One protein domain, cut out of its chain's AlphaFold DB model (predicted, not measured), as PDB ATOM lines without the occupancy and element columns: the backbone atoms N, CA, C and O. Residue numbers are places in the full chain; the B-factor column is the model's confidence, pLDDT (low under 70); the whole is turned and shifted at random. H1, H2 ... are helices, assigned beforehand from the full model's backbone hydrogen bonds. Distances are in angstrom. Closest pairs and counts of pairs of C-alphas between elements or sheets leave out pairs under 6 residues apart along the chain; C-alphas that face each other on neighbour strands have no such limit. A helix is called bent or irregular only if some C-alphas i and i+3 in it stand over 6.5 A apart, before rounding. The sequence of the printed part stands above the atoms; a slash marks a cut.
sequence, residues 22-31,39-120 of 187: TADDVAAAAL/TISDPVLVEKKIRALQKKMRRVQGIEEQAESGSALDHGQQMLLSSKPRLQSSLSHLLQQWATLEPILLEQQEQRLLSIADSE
ATOM      1  N   THR A  22     -11.157 -48.466 -42.885       54.78
ATOM      2  CA  THR A  22     -12.179 -48.868 -41.910       54.78
ATOM      3  C   THR A  22     -11.583 -49.339 -40.586       54.78
ATOM      4  O   THR A  22     -12.142 -49.038 -39.533       54.78
ATOM      5  N   ALA A  23     -10.444 -50.037 -40.613       49.91
ATOM      6  CA  ALA A  23      -9.757 -50.475 -39.398       49.91
ATOM      7  C   ALA A  23      -9.207 -49.278 -38.604       49.91
ATOM      8  O   ALA A  23      -9.374 -49.217 -37.384       49.91
ATOM      9  N   ASP A  24      -8.648 -48.284 -39.301       53.22
ATOM     10  CA  ASP A  24      -8.174 -47.040 -38.691       53.22
ATOM     11  C   ASP A  24      -9.313 -46.210 -38.085       53.22
ATOM     12  O   ASP A  24      -9.148 -45.618 -37.016       53.22
ATOM     13  N   ASP A  25     -10.487 -46.171 -38.721       55.50
ATOM     14  CA  ASP A  25     -11.640 -45.434 -38.197       55.50
ATOM     15  C   ASP A  25     -12.282 -46.135 -36.981       55.50
ATOM     16  O   ASP A  25     -12.712 -45.451 -36.047       55.50
ATOM     17  N   VAL A  26     -12.285 -47.476 -36.932       57.59
ATOM     18  CA  VAL A  26     -12.723 -48.261 -35.756       57.59
ATOM     19  C   VAL A  26     -11.743 -48.094 -34.592       57.59
ATOM     20  O   VAL A  26     -12.169 -47.823 -33.469       57.59
ATOM     21  N   ALA A  27     -10.434 -48.155 -34.854       56.16
ATOM     22  CA  ALA A  27      -9.410 -47.866 -33.851       56.16
ATOM     23  C   ALA A  27      -9.520 -46.417 -33.341       56.16
ATOM     24  O   ALA A  27      -9.495 -46.168 -32.135       56.16
ATOM     25  N   ALA A  28      -9.748 -45.454 -34.238       55.81
ATOM     26  CA  ALA A  28      -9.975 -44.063 -33.867       55.81
ATOM     27  C   ALA A  28     -11.285 -43.858 -33.092       55.81
ATOM     28  O   ALA A  28     -11.384 -42.903 -32.324       55.81
ATOM     29  N   ALA A  29     -12.320 -44.674 -33.305       59.09
ATOM     30  CA  ALA A  29     -13.563 -44.629 -32.534       59.09
ATOM     31  C   ALA A  29     -13.372 -45.189 -31.118       59.09
ATOM     32  O   ALA A  29     -13.782 -44.535 -30.161       59.09
ATOM     33  N   ALA A  30     -12.666 -46.316 -30.978       57.91
ATOM     34  CA  ALA A  30     -12.324 -46.905 -29.683       57.91
ATOM     35  C   ALA A  30     -11.483 -45.952 -28.813       57.91
ATOM     36  O   ALA A  30     -11.735 -45.807 -27.620       57.91
ATOM     37  N   LEU A  31     -10.543 -45.217 -29.420       57.72
ATOM     38  CA  LEU A  31      -9.700 -44.239 -28.717       57.72
ATOM     39  C   LEU A  31     -10.454 -43.002 -28.204       57.72
ATOM     40  O   LEU A  31      -9.965 -42.344 -27.285       57.72
ATOM     41  N   THR A  39      -4.529 -39.230 -17.250       58.72
ATOM     42  CA  THR A  39      -3.281 -38.643 -17.744       58.72
ATOM     43  C   THR A  39      -2.555 -39.727 -18.529       58.72
ATOM     44  O   THR A  39      -1.938 -40.623 -17.960       58.72
ATOM     45  N   ILE A  40      -2.686 -39.695 -19.852       61.62
ATOM     46  CA  ILE A  40      -2.017 -40.645 -20.734       61.62
ATOM     47  C   ILE A  40      -0.530 -40.303 -20.709       61.62
ATOM     48  O   ILE A  40      -0.100 -39.349 -21.351       61.62
ATOM     49  N   SER A  41       0.244 -41.077 -19.954       69.06
ATOM     50  CA  SER A  41       1.693 -40.884 -19.828       69.06
ATOM     51  C   SER A  41       2.480 -41.407 -21.031       69.06
ATOM     52  O   SER A  41       3.656 -41.085 -21.164       69.06
ATOM     53  N   ASP A  42       1.867 -42.227 -21.895       84.56
ATOM     54  CA  ASP A  42       2.525 -42.758 -23.093       84.56
ATOM     55  C   ASP A  42       2.484 -41.726 -24.239       84.56
ATOM     56  O   ASP A  42       1.412 -41.503 -24.823       84.56
ATOM     57  N   PRO A  43       3.628 -41.125 -24.618       87.06
ATOM     58  CA  PRO A  43       3.677 -40.128 -25.681       87.06
ATOM     59  C   PRO A  43       3.213 -40.669 -27.032       87.06
ATOM     60  O   PRO A  43       2.541 -39.956 -27.777       87.06
ATOM     61  N   VAL A  44       3.484 -41.941 -27.342       88.00
ATOM     62  CA  VAL A  44       3.079 -42.542 -28.621       88.00
ATOM     63  C   VAL A  44       1.555 -42.610 -28.712       88.00
ATOM     64  O   VAL A  44       0.968 -42.386 -29.776       88.00
ATOM     65  N   LEU A  45       0.887 -42.899 -27.594       89.00
ATOM     66  CA  LEU A  45      -0.568 -42.923 -27.527       89.00
ATOM     67  C   LEU A  45      -1.169 -41.513 -27.623       89.00
ATOM     68  O   LEU A  45      -2.173 -41.338 -28.323       89.00
ATOM     69  N   VAL A  46      -0.556 -40.511 -26.981       90.25
ATOM     70  CA  VAL A  46      -0.967 -39.097 -27.097       90.25
ATOM     71  C   VAL A  46      -0.875 -38.631 -28.550       90.25
ATOM     72  O   VAL A  46      -1.861 -38.130 -29.096       90.25
ATOM     73  N   GLU A  47       0.247 -38.884 -29.225       91.62
ATOM     74  CA  GLU A  47       0.454 -38.501 -30.625       91.62
ATOM     75  C   GLU A  47      -0.562 -39.175 -31.566       91.62
ATOM     76  O   GLU A  47      -1.184 -38.518 -32.409       91.62
ATOM     77  N   LYS A  48      -0.810 -40.481 -31.389       93.50
ATOM     78  CA  LYS A  48      -1.831 -41.220 -32.154       93.50
ATOM     79  C   LYS A  48      -3.224 -40.621 -31.969       93.50
ATOM     80  O   LYS A  48      -3.954 -40.457 -32.950       93.50
ATOM     81  N   LYS A  49      -3.597 -40.260 -30.736       91.81
ATOM     82  CA  LYS A  49      -4.890 -39.622 -30.444       91.81
ATOM     83  C   LYS A  49      -4.993 -38.224 -31.061       91.81
ATOM     84  O   LYS A  49      -6.033 -37.916 -31.645       91.81
ATOM     85  N   ILE A  50      -3.926 -37.420 -31.020       94.62
ATOM     86  CA  ILE A  50      -3.863 -36.111 -31.697       94.62
ATOM     87  C   ILE A  50      -4.109 -36.282 -33.197       94.62
ATOM     88  O   ILE A  50      -5.002 -35.636 -33.746       94.62
ATOM     89  N   ARG A  51      -3.393 -37.200 -33.860       95.25
ATOM     90  CA  ARG A  51      -3.557 -37.467 -35.301       95.25
ATOM     91  C   ARG A  51      -4.981 -37.917 -35.642       95.25
ATOM     92  O   ARG A  51      -5.565 -37.436 -36.616       95.25
ATOM     93  N   ALA A  52      -5.568 -38.795 -34.828       94.50
ATOM     94  CA  ALA A  52      -6.944 -39.257 -35.007       94.50
ATOM     95  C   ALA A  52      -7.969 -38.118 -34.856       94.50
ATOM     96  O   ALA A  52      -8.887 -37.998 -35.673       94.50
ATOM     97  N   LEU A  53      -7.804 -37.252 -33.850       95.06
ATOM     98  CA  LEU A  53      -8.656 -36.077 -33.663       95.06
ATOM     99  C   LEU A  53      -8.484 -35.062 -34.788       95.06
ATOM    100  O   LEU A  53      -9.483 -34.586 -35.313       95.06
ATOM    101  N   GLN A  54      -7.257 -34.778 -35.225       95.62
ATOM    102  CA  GLN A  54      -6.995 -33.901 -36.367       95.62
ATOM    103  C   GLN A  54      -7.645 -34.436 -37.653       95.62
ATOM    104  O   GLN A  54      -8.274 -33.672 -38.386       95.62
ATOM    105  N   LYS A  55      -7.579 -35.755 -37.909       95.75
ATOM    106  CA  LYS A  55      -8.280 -36.402 -39.037       95.75
ATOM    107  C   LYS A  55      -9.796 -36.189 -38.941       95.75
ATOM    108  O   LYS A  55     -10.424 -35.815 -39.933       95.75
ATOM    109  N   LYS A  56     -10.383 -36.375 -37.752       92.06
ATOM    110  CA  LYS A  56     -11.815 -36.126 -37.504       92.06
ATOM    111  C   LYS A  56     -12.180 -34.647 -37.651       92.06
ATOM    112  O   LYS A  56     -13.203 -34.349 -38.258       92.06
ATOM    113  N   MET A  57     -11.335 -33.731 -37.185       94.88
ATOM    114  CA  MET A  57     -11.543 -32.286 -37.306       94.88
ATOM    115  C   MET A  57     -11.498 -31.806 -38.757       94.88
ATOM    116  O   MET A  57     -12.349 -31.014 -39.141       94.88
ATOM    117  N   ARG A  58     -10.608 -32.350 -39.600       95.50
ATOM    118  CA  ARG A  58     -10.642 -32.071 -41.048       95.50
ATOM    119  C   ARG A  58     -11.935 -32.543 -41.707       95.50
ATOM    120  O   ARG A  58     -12.463 -31.865 -42.581       95.50
ATOM    121  N   ARG A  59     -12.466 -33.698 -41.289       93.44
ATOM    122  CA  ARG A  59     -13.770 -34.172 -41.778       93.44
ATOM    123  C   ARG A  59     -14.898 -33.233 -41.351       93.44
ATOM    124  O   ARG A  59     -15.766 -32.961 -42.166       93.44
ATOM    125  N   VAL A  60     -14.876 -32.750 -40.108       94.56
ATOM    126  CA  VAL A  60     -15.834 -31.749 -39.607       94.56
ATOM    127  C   VAL A  60     -15.765 -30.473 -40.447       94.56
ATOM    128  O   VAL A  60     -16.800 -30.061 -40.948       94.56
ATOM    129  N   GLN A  61     -14.571 -29.922 -40.687       94.94
ATOM    130  CA  GLN A  61     -14.382 -28.724 -41.523       94.94
ATOM    131  C   GLN A  61     -14.973 -28.895 -42.930       94.94
ATOM    132  O   GLN A  61     -15.737 -28.053 -43.381       94.94
ATOM    133  N   GLY A  62     -14.719 -30.031 -43.588       94.69
ATOM    134  CA  GLY A  62     -15.305 -30.296 -44.907       94.69
ATOM    135  C   GLY A  62     -16.834 -30.439 -44.892       94.69
ATOM    136  O   GLY A  62     -17.482 -30.177 -45.900       94.69
ATOM    137  N   ILE A  63     -17.434 -30.856 -43.771       93.50
ATOM    138  CA  ILE A  63     -18.896 -30.883 -43.614       93.50
ATOM    139  C   ILE A  63     -19.437 -29.469 -43.354       93.50
ATOM    140  O   ILE A  63     -20.512 -29.146 -43.847       93.50
ATOM    141  N   GLU A  64     -18.705 -28.621 -42.623       94.25
ATOM    142  CA  GLU A  64     -19.067 -27.207 -42.430       94.25
ATOM    143  C   GLU A  64     -19.119 -26.472 -43.768       94.25
ATOM    144  O   GLU A  64     -20.141 -25.878 -44.087       94.25
ATOM    145  N   GLU A  65     -18.097 -26.634 -44.612       94.62
ATOM    146  CA  GLU A  65     -18.063 -26.070 -45.970       94.62
ATOM    147  C   GLU A  65     -19.226 -26.581 -46.849       94.62
ATOM    148  O   GLU A  65     -19.812 -25.840 -47.642       94.62
ATOM    149  N   GLN A  66     -19.608 -27.856 -46.705       90.25
ATOM    150  CA  GLN A  66     -20.784 -28.418 -47.387       90.25
ATOM    151  C   GLN A  66     -22.090 -27.781 -46.897       90.25
ATOM    152  O   GLN A  66     -22.967 -27.490 -47.711       90.25
ATOM    153  N   ALA A  67     -22.216 -27.536 -45.592       90.94
ATOM    154  CA  ALA A  67     -23.369 -26.850 -45.017       90.94
ATOM    155  C   ALA A  67     -23.437 -25.383 -45.474       90.94
ATOM    156  O   ALA A  67     -24.500 -24.906 -45.860       90.94
ATOM    157  N   GLU A  68     -22.298 -24.687 -45.479       92.44
ATOM    158  CA  GLU A  68     -22.166 -23.294 -45.922       92.44
ATOM    159  C   GLU A  68     -22.485 -23.131 -47.413       92.44
ATOM    160  O   GLU A  68     -23.112 -22.151 -47.813       92.44
ATOM    161  N   SER A  69     -22.129 -24.118 -48.238       90.44
ATOM    162  CA  SER A  69     -22.489 -24.169 -49.662       90.44
ATOM    163  C   SER A  69     -23.935 -24.617 -49.933       90.44
ATOM    164  O   SER A  69     -24.332 -24.736 -51.092       90.44
ATOM    165  N   GLY A  70     -24.743 -24.848 -48.888       89.25
ATOM    166  CA  GLY A  70     -26.165 -25.189 -48.999       89.25
ATOM    167  C   GLY A  70     -26.453 -26.653 -49.344       89.25
ATOM    168  O   GLY A  70     -27.582 -26.986 -49.709       89.25
ATOM    169  N   SER A  71     -25.460 -27.540 -49.240       90.00
ATOM    170  CA  SER A  71     -25.652 -28.977 -49.460       90.00
ATOM    171  C   SER A  71     -26.428 -29.610 -48.300       90.00
ATOM    172  O   SER A  71     -26.165 -29.334 -47.130       90.00
ATOM    173  N   ALA A  72     -27.374 -30.501 -48.612       92.06
ATOM    174  CA  ALA A  72     -28.122 -31.237 -47.596       92.06
ATOM    175  C   ALA A  72     -27.203 -32.210 -46.837       92.06
ATOM    176  O   ALA A  72     -26.520 -33.029 -47.453       92.06
ATOM    177  N   LEU A  73     -27.212 -32.131 -45.504       91.38
ATOM    178  CA  LEU A  73     -26.411 -32.992 -44.636       91.38
ATOM    179  C   LEU A  73     -27.209 -34.201 -44.148       91.38
ATOM    180  O   LEU A  73     -28.326 -34.049 -43.648       91.38
ATOM    181  N   ASP A  74     -26.616 -35.392 -44.210       94.06
ATOM    182  CA  ASP A  74     -27.186 -36.598 -43.609       94.06
ATOM    183  C   ASP A  74     -27.142 -36.562 -42.064       94.06
ATOM    184  O   ASP A  74     -26.434 -35.762 -41.446       94.06
ATOM    185  N   HIS A  75     -27.918 -37.435 -41.411       91.50
ATOM    186  CA  HIS A  75     -28.008 -37.486 -39.944       91.50
ATOM    187  C   HIS A  75     -26.644 -37.729 -39.268       91.50
ATOM    188  O   HIS A  75     -26.348 -37.147 -38.223       91.50
ATOM    189  N   GLY A  76     -25.778 -38.545 -39.877       90.00
ATOM    190  CA  GLY A  76     -24.430 -38.802 -39.377       90.00
ATOM    191  C   GLY A  76     -23.519 -37.579 -39.494       90.00
ATOM    192  O   GLY A  76     -22.733 -37.311 -38.584       90.00
ATOM    193  N   GLN A  77     -23.642 -36.805 -40.575       91.56
ATOM    194  CA  GLN A  77     -22.945 -35.528 -40.750       91.56
ATOM    195  C   GLN A  77     -23.381 -34.492 -39.708       91.56
ATOM    196  O   GLN A  77     -22.524 -33.863 -39.088       91.56
ATOM    197  N   GLN A  78     -24.685 -34.366 -39.451       92.19
ATOM    198  CA  GLN A  78     -25.219 -33.455 -38.431       92.19
ATOM    199  C   GLN A  78     -24.724 -33.814 -37.021       92.19
ATOM    200  O   GLN A  78     -24.297 -32.939 -36.266       92.19
ATOM    201  N   MET A  79     -24.707 -35.106 -36.679       89.69
ATOM    202  CA  MET A  79     -24.174 -35.587 -35.399       89.69
ATOM    203  C   MET A  79     -22.664 -35.349 -35.257       89.69
ATOM    204  O   MET A  79     -22.170 -35.040 -34.173       89.69
ATOM    205  N   LEU A  80     -21.904 -35.475 -36.346       89.25
ATOM    206  CA  LEU A  80     -20.472 -35.201 -36.310       89.25
ATOM    207  C   LEU A  80     -20.194 -33.698 -36.134       89.25
ATOM    208  O   LEU A  80     -19.341 -33.342 -35.321       89.25
ATOM    209  N   LEU A  81     -20.943 -32.826 -36.820       91.44
ATOM    210  CA  LEU A  81     -20.877 -31.374 -36.620       91.44
ATOM    211  C   LEU A  81     -21.199 -30.979 -35.177       91.44
ATOM    212  O   LEU A  81     -20.446 -30.221 -34.569       91.44
ATOM    213  N   SER A  82     -22.267 -31.529 -34.591       91.31
ATOM    214  CA  SER A  82     -22.654 -31.213 -33.209       91.31
ATOM    215  C   SER A  82     -21.603 -31.653 -32.182       91.31
ATOM    216  O   SER A  82     -21.475 -31.049 -31.118       91.31
ATOM    217  N   SER A  83     -20.783 -32.656 -32.515       91.62
ATOM    218  CA  SER A  83     -19.659 -33.102 -31.685       91.62
ATOM    219  C   SER A  83     -18.393 -32.228 -31.785       91.62
ATOM    220  O   SER A  83     -17.482 -32.395 -30.968       91.62
ATOM    221  N   LYS A  84     -18.325 -31.269 -32.726       92.06
ATOM    222  CA  LYS A  84     -17.169 -30.377 -32.958       92.06
ATOM    223  C   LYS A  84     -16.556 -29.762 -31.688       92.06
ATOM    224  O   LYS A  84     -15.350 -29.936 -31.511       92.06
ATOM    225  N   PRO A  85     -17.305 -29.089 -30.789       93.81
ATOM    226  CA  PRO A  85     -16.706 -28.440 -29.617       93.81
ATOM    227  C   PRO A  85     -16.038 -29.444 -28.671       93.81
ATOM    228  O   PRO A  85     -14.993 -29.157 -28.087       93.81
ATOM    229  N   ARG A  86     -16.589 -30.660 -28.560       93.31
ATOM    230  CA  ARG A  86     -15.986 -31.732 -27.757       93.31
ATOM    231  C   ARG A  86     -14.674 -32.204 -28.375       93.31
ATOM    232  O   ARG A  86     -13.684 -32.309 -27.666       93.31
ATOM    233  N   LEU A  87     -14.654 -32.430 -29.690       90.56
ATOM    234  CA  LEU A  87     -13.440 -32.817 -30.418       90.56
ATOM    235  C   LEU A  87     -12.344 -31.744 -30.318       90.56
ATOM    236  O   LEU A  87     -11.180 -32.089 -30.123       90.56
ATOM    237  N   GLN A  88     -12.714 -30.460 -30.400       93.88
ATOM    238  CA  GLN A  88     -11.794 -29.335 -30.215       93.88
ATOM    239  C   GLN A  88     -11.217 -29.296 -28.796       93.88
ATOM    240  O   GLN A  88     -10.003 -29.184 -28.641       93.88
ATOM    241  N   SER A  89     -12.062 -29.442 -27.772       93.56
ATOM    242  CA  SER A  89     -11.619 -29.494 -26.373       93.56
ATOM    243  C   SER A  89     -10.673 -30.673 -26.122       93.56
ATOM    244  O   SER A  89      -9.576 -30.490 -25.595       93.56
ATOM    245  N   SER A  90     -11.023 -31.873 -26.602       93.38
ATOM    246  CA  SER A  90     -10.155 -33.051 -26.504       93.38
ATOM    247  C   SER A  90      -8.815 -32.860 -27.223       93.38
ATOM    248  O   SER A  90      -7.783 -33.279 -26.704       93.38
ATOM    249  N   LEU A  91      -8.805 -32.218 -28.397       94.38
ATOM    250  CA  LEU A  91      -7.570 -31.932 -29.130       94.38
ATOM    251  C   LEU A  91      -6.701 -30.927 -28.370       94.38
ATOM    252  O   LEU A  91      -5.505 -31.159 -28.221       94.38
ATOM    253  N   SER A  92      -7.302 -29.850 -27.857       94.94
ATOM    254  CA  SER A  92      -6.609 -28.853 -27.036       94.94
ATOM    255  C   SER A  92      -5.967 -29.492 -25.806       94.94
ATOM    256  O   SER A  92      -4.815 -29.205 -25.496       94.94
ATOM    257  N   HIS A  93      -6.689 -30.387 -25.131       94.25
ATOM    258  CA  HIS A  93      -6.177 -31.099 -23.966       94.25
ATOM    259  C   HIS A  93      -4.975 -31.984 -24.316       94.25
ATOM    260  O   HIS A  93      -3.946 -31.913 -23.650       94.25
ATOM    261  N   LEU A  94      -5.060 -32.779 -25.388       92.81
ATOM    262  CA  LEU A  94      -3.947 -33.639 -25.803       92.81
ATOM    263  C   LEU A  94      -2.725 -32.840 -26.270       92.81
ATOM    264  O   LEU A  94      -1.603 -33.259 -26.006       92.81
ATOM    265  N   LEU A  95      -2.920 -31.699 -26.938       93.25
ATOM    266  CA  LEU A  95      -1.819 -30.806 -27.311       93.25
ATOM    267  C   LEU A  95      -1.137 -30.218 -26.071       93.25
ATOM    268  O   LEU A  95       0.089 -30.176 -26.020       93.25
ATOM    269  N   GLN A  96      -1.913 -29.830 -25.054       92.69
ATOM    270  CA  GLN A  96      -1.367 -29.371 -23.778       92.69
ATOM    271  C   GLN A  96      -0.577 -30.482 -23.073       92.69
ATOM    272  O   GLN A  96       0.515 -30.234 -22.569       92.69
ATOM    273  N   GLN A  97      -1.095 -31.713 -23.071       91.38
ATOM    274  CA  GLN A  97      -0.380 -32.874 -22.535       91.38
ATOM    275  C   GLN A  97       0.921 -33.135 -23.305       91.38
ATOM    276  O   GLN A  97       1.975 -33.278 -22.690       91.38
ATOM    277  N   TRP A  98       0.884 -33.130 -24.641       90.31
ATOM    278  CA  TRP A  98       2.077 -33.298 -25.475       90.31
ATOM    279  C   TRP A  98       3.145 -32.243 -25.175       90.31
ATOM    280  O   TRP A  98       4.299 -32.600 -24.962       90.31
ATOM    281  N   ALA A  99       2.754 -30.972 -25.055       90.38
ATOM    282  CA  ALA A  99       3.674 -29.882 -24.732       90.38
ATOM    283  C   ALA A  99       4.391 -30.071 -23.381       90.38
ATOM    284  O   ALA A  99       5.505 -29.585 -23.207       90.38
ATOM    285  N   THR A 100       3.777 -30.786 -22.430       88.44
ATOM    286  CA  THR A 100       4.433 -31.137 -21.158       88.44
ATOM    287  C   THR A 100       5.335 -32.368 -21.265       88.44
ATOM    288  O   THR A 100       6.356 -32.427 -20.585       88.44
ATOM    289  N   LEU A 101       4.994 -33.338 -22.119       86.19
ATOM    290  CA  LEU A 101       5.760 -34.577 -22.293       86.19
ATOM    291  C   LEU A 101       7.001 -34.389 -23.173       86.19
ATOM    292  O   LEU A 101       8.042 -34.969 -22.880       86.19
ATOM    293  N   GLU A 102       6.906 -33.582 -24.228       85.44
ATOM    294  CA  GLU A 102       7.991 -33.330 -25.183       85.44
ATOM    295  C   GLU A 102       9.329 -32.932 -24.523       85.44
ATOM    296  O   GLU A 102      10.323 -33.616 -24.779       85.44
ATOM    297  N   PRO A 103       9.398 -31.925 -23.628       85.56
ATOM    298  CA  PRO A 103      10.660 -31.556 -22.986       85.56
ATOM    299  C   PRO A 103      11.207 -32.662 -22.073       85.56
ATOM    300  O   PRO A 103      12.411 -32.906 -22.071       85.56
ATOM    301  N   ILE A 104      10.337 -33.370 -21.345       86.81
ATOM    302  CA  ILE A 104      10.735 -34.455 -20.430       86.81
ATOM    303  C   ILE A 104      11.357 -35.620 -21.212       86.81
ATOM    304  O   ILE A 104      12.337 -36.221 -20.775       86.81
ATOM    305  N   LEU A 105      10.800 -35.951 -22.378       84.88
ATOM    306  CA  LEU A 105      11.296 -37.042 -23.216       84.88
ATOM    307  C   LEU A 105      12.635 -36.708 -23.867       84.88
ATOM    308  O   LEU A 105      13.497 -37.583 -23.938       84.88
ATOM    309  N   LEU A 106      12.810 -35.461 -24.312       85.19
ATOM    310  CA  LEU A 106      14.084 -34.984 -24.848       85.19
ATOM    311  C   LEU A 106      15.169 -35.010 -23.770       85.19
ATOM    312  O   LEU A 106      16.207 -35.633 -23.980       85.19
ATOM    313  N   GLU A 107      14.894 -34.451 -22.590       87.75
ATOM    314  CA  GLU A 107      15.837 -34.464 -21.465       87.75
ATOM    315  C   GLU A 107      16.191 -35.901 -21.047       87.75
ATOM    316  O   GLU A 107      17.362 -36.247 -20.885       87.75
ATOM    317  N   GLN A 108      15.198 -36.791 -20.940       86.75
ATOM    318  CA  GLN A 108      15.439 -38.196 -20.606       86.75
ATOM    319  C   GLN A 108      16.264 -38.923 -21.682       86.75
ATOM    320  O   GLN A 108      17.103 -39.770 -21.354       86.75
ATOM    321  N   GLN A 109      16.031 -38.627 -22.963       87.06
ATOM    322  CA  GLN A 109      16.804 -39.197 -24.064       87.06
ATOM    323  C   GLN A 109      18.253 -38.699 -24.041       87.06
ATOM    324  O   GLN A 109      19.170 -39.516 -24.150       87.06
ATOM    325  N   GLU A 110      18.472 -37.398 -23.854       87.88
ATOM    326  CA  GLU A 110      19.804 -36.804 -23.727       87.88
ATOM    327  C   GLU A 110      20.564 -37.398 -22.540       87.88
ATOM    328  O   GLU A 110      21.694 -37.862 -22.699       87.88
ATOM    329  N   GLN A 111      19.918 -37.494 -21.376       85.62
ATOM    330  CA  GLN A 111      20.524 -38.069 -20.178       85.62
ATOM    331  C   GLN A 111      20.917 -39.538 -20.381       85.62
ATOM    332  O   GLN A 111      21.977 -39.972 -19.925       85.62
ATOM    333  N   ARG A 112      20.095 -40.314 -21.098       86.38
ATOM    334  CA  ARG A 112      20.419 -41.700 -21.460       86.38
ATOM    335  C   ARG A 112      21.630 -41.767 -22.390       86.38
ATOM    336  O   ARG A 112      22.508 -42.595 -22.169       86.38
ATOM    337  N   LEU A 113      21.689 -40.916 -23.414       83.56
ATOM    338  CA  LEU A 113      22.808 -40.884 -24.362       83.56
ATOM    339  C   LEU A 113      24.119 -40.473 -23.682       83.56
ATOM    340  O   LEU A 113      25.152 -41.093 -23.936       83.56
ATOM    341  N   LEU A 114      24.070 -39.485 -22.785       81.81
ATOM    342  CA  LEU A 114      25.213 -39.086 -21.963       81.81
ATOM    343  C   LEU A 114      25.660 -40.223 -21.041       81.81
ATOM    344  O   LEU A 114      26.848 -40.527 -20.982       81.81
ATOM    345  N   SER A 115      24.715 -40.907 -20.386       82.06
ATOM    346  CA  SER A 115      25.026 -42.058 -19.534       82.06
ATOM    347  C   SER A 115      25.767 -43.151 -20.303       82.06
ATOM    348  O   SER A 115      26.781 -43.636 -19.815       82.06
ATOM    349  N   ILE A 116      25.294 -43.511 -21.501       79.56
ATOM    350  CA  ILE A 116      25.941 -44.519 -22.357       79.56
ATOM    351  C   ILE A 116      27.350 -44.057 -22.757       79.56
ATOM    352  O   ILE A 116      28.311 -44.814 -22.637       79.56
ATOM    353  N   ALA A 117      27.497 -42.797 -23.177       76.62
ATOM    354  CA  ALA A 117      28.793 -42.232 -23.556       76.62
ATOM    355  C   ALA A 117      29.808 -42.193 -22.394       76.62
ATOM    356  O   ALA A 117      31.021 -42.204 -22.629       76.62
ATOM    357  N   ASP A 118      29.326 -42.159 -21.151       79.44
ATOM    358  CA  ASP A 118      30.151 -42.160 -19.945       79.44
ATOM    359  C   ASP A 118      30.436 -43.564 -19.385       79.44
ATOM    360  O   ASP A 118      31.424 -43.730 -18.657       79.44
ATOM    361  N   SER A 119      29.611 -44.570 -19.698       85.75
ATOM    362  CA  SER A 119      29.752 -45.943 -19.188       85.75
ATOM    363  C   SER A 119      30.372 -46.925 -20.180       85.75
ATOM    364  O   SER A 119      31.010 -47.877 -19.736       85.75
ATOM    365  N   GLU A 120      30.244 -46.691 -21.487       90.75
ATOM    366  CA  GLU A 120      30.654 -47.631 -22.534       90.75
ATOM    367  C   GLU A 120      31.679 -47.038 -23.507       90.75
ATOM    368  O   GLU A 120      31.715 -45.838 -23.803       90.75
TER     369      GLU A 120
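What this domain is: This is residues 22 to 31 and 39 to 120 of the 187 residues of the protein "Hypothetical protein" of Phaeocystis antarctica (UniProt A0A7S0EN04). A long, bent helix, H4, makes the length of the domain: its first arm, H4a, packs along the helix H2, running back past it the opposite way, while residues 106 to 120 stick out alone beyond this pair. The short helix H3 sits in the turn between H2 and H4 at the end away from that free stretch, and a second short helix, H1, crosses H2 and only just touches it. The printed part has 92 residues, with four named helices in the order H1, H2, H3, H4 and no named strand; the class is all helix. The whole is only just extended, close to loose, with a radius of gyration of the C-alphas of 18.9 A. The C-alphas span 66 by 25 by 22 A.

How they stand to each other: By its hydrogen bonds H4, residues 84 to 119, was assigned as one helix, but it is bent: C-alphas 100 and 103 are 6.5 A apart. Its arms are H4a, residues 84 to 100, and H4b, residues 103 to 119, and their lines stand at a shallow tilt of 29 degrees. H4a touches H2, residues 43 to 68, with 18 pairs of C-alphas within 8 A. The closest C-alphas of the two are those of Ile 50 and Leu 91, 6.1 A apart. H4a and H2 run opposite ways at a shallow tilt of 30 degrees. H2 is the hub, touching three other helices with H4 taken whole. H2 touches H3, residues 75 to 82, with residues 60 to 64 of H2 alone; the closest C-alphas are those of Val 60 and Leu 81, 5.9 A apart. H2 and H3 run opposite ways at a steep tilt of 68 degrees, only just short of about perpendicular. H3 and H4a meet only through their link. With residues 49 to 52 alone, H2 only just touches H1, residues 22 to 31, with 3 pairs of C-alphas within 8 A. The closest C-alphas of H1 and H2 are those of Ala 28 and Ala 52, 5.8 A apart. H1 and H2 run opposite ways at a steep tilt of 69.8 degrees, only just short of about perpendicular. H1 is apart from H3, H4a and H4b, and H4b is also apart from H2 and H3. In H1, H2, H3, H4a and H4b every O i to N i+4 pair is within hydrogen-bond range.

Where its parts are: H4a runs from C-alpha 84 at (-17.169, -30.377, -32.958) over 24.6 A to C-alpha 100. Residues 101 and 102 belong to neither arm. H4b covers 24.2 A from C-alpha 103 to C-alpha 119 at (29.752, -45.943, -19.188). H2, Pro 43 to Glu 68, is 36.9 A long and begins with C-alpha 43 at (3.677, -40.128, -25.681). H3, His 75 to Ser 82, is 10.6 A long. H1, Thr 22 to Leu 31, is 14.2 A long and begins with C-alpha 22 at (-12.179, -48.868, -41.910).

The domain as a whole: The two C-alphas farthest apart are those of Gly 70 and Ser 119, at 66.7 A. Residues 106 to 120, of which 106 to 119 belong to H4, stand free; without them the body spans 48 by 25 by 15 A. Residues 32 to 38 are not printed, and across this cut C-alphas 31 and 39 are 13.9 A apart; the link from H1 to H2 crosses it. Of the links that are printed whole, H2 to H3 is short with 6 residues, and H3 to H4 is tight with 1 residue. The mean pLDDT of the printed part is 85.7; residues 22 to 31 and 39 to 41 are under 70, and H1 has a mean of 56.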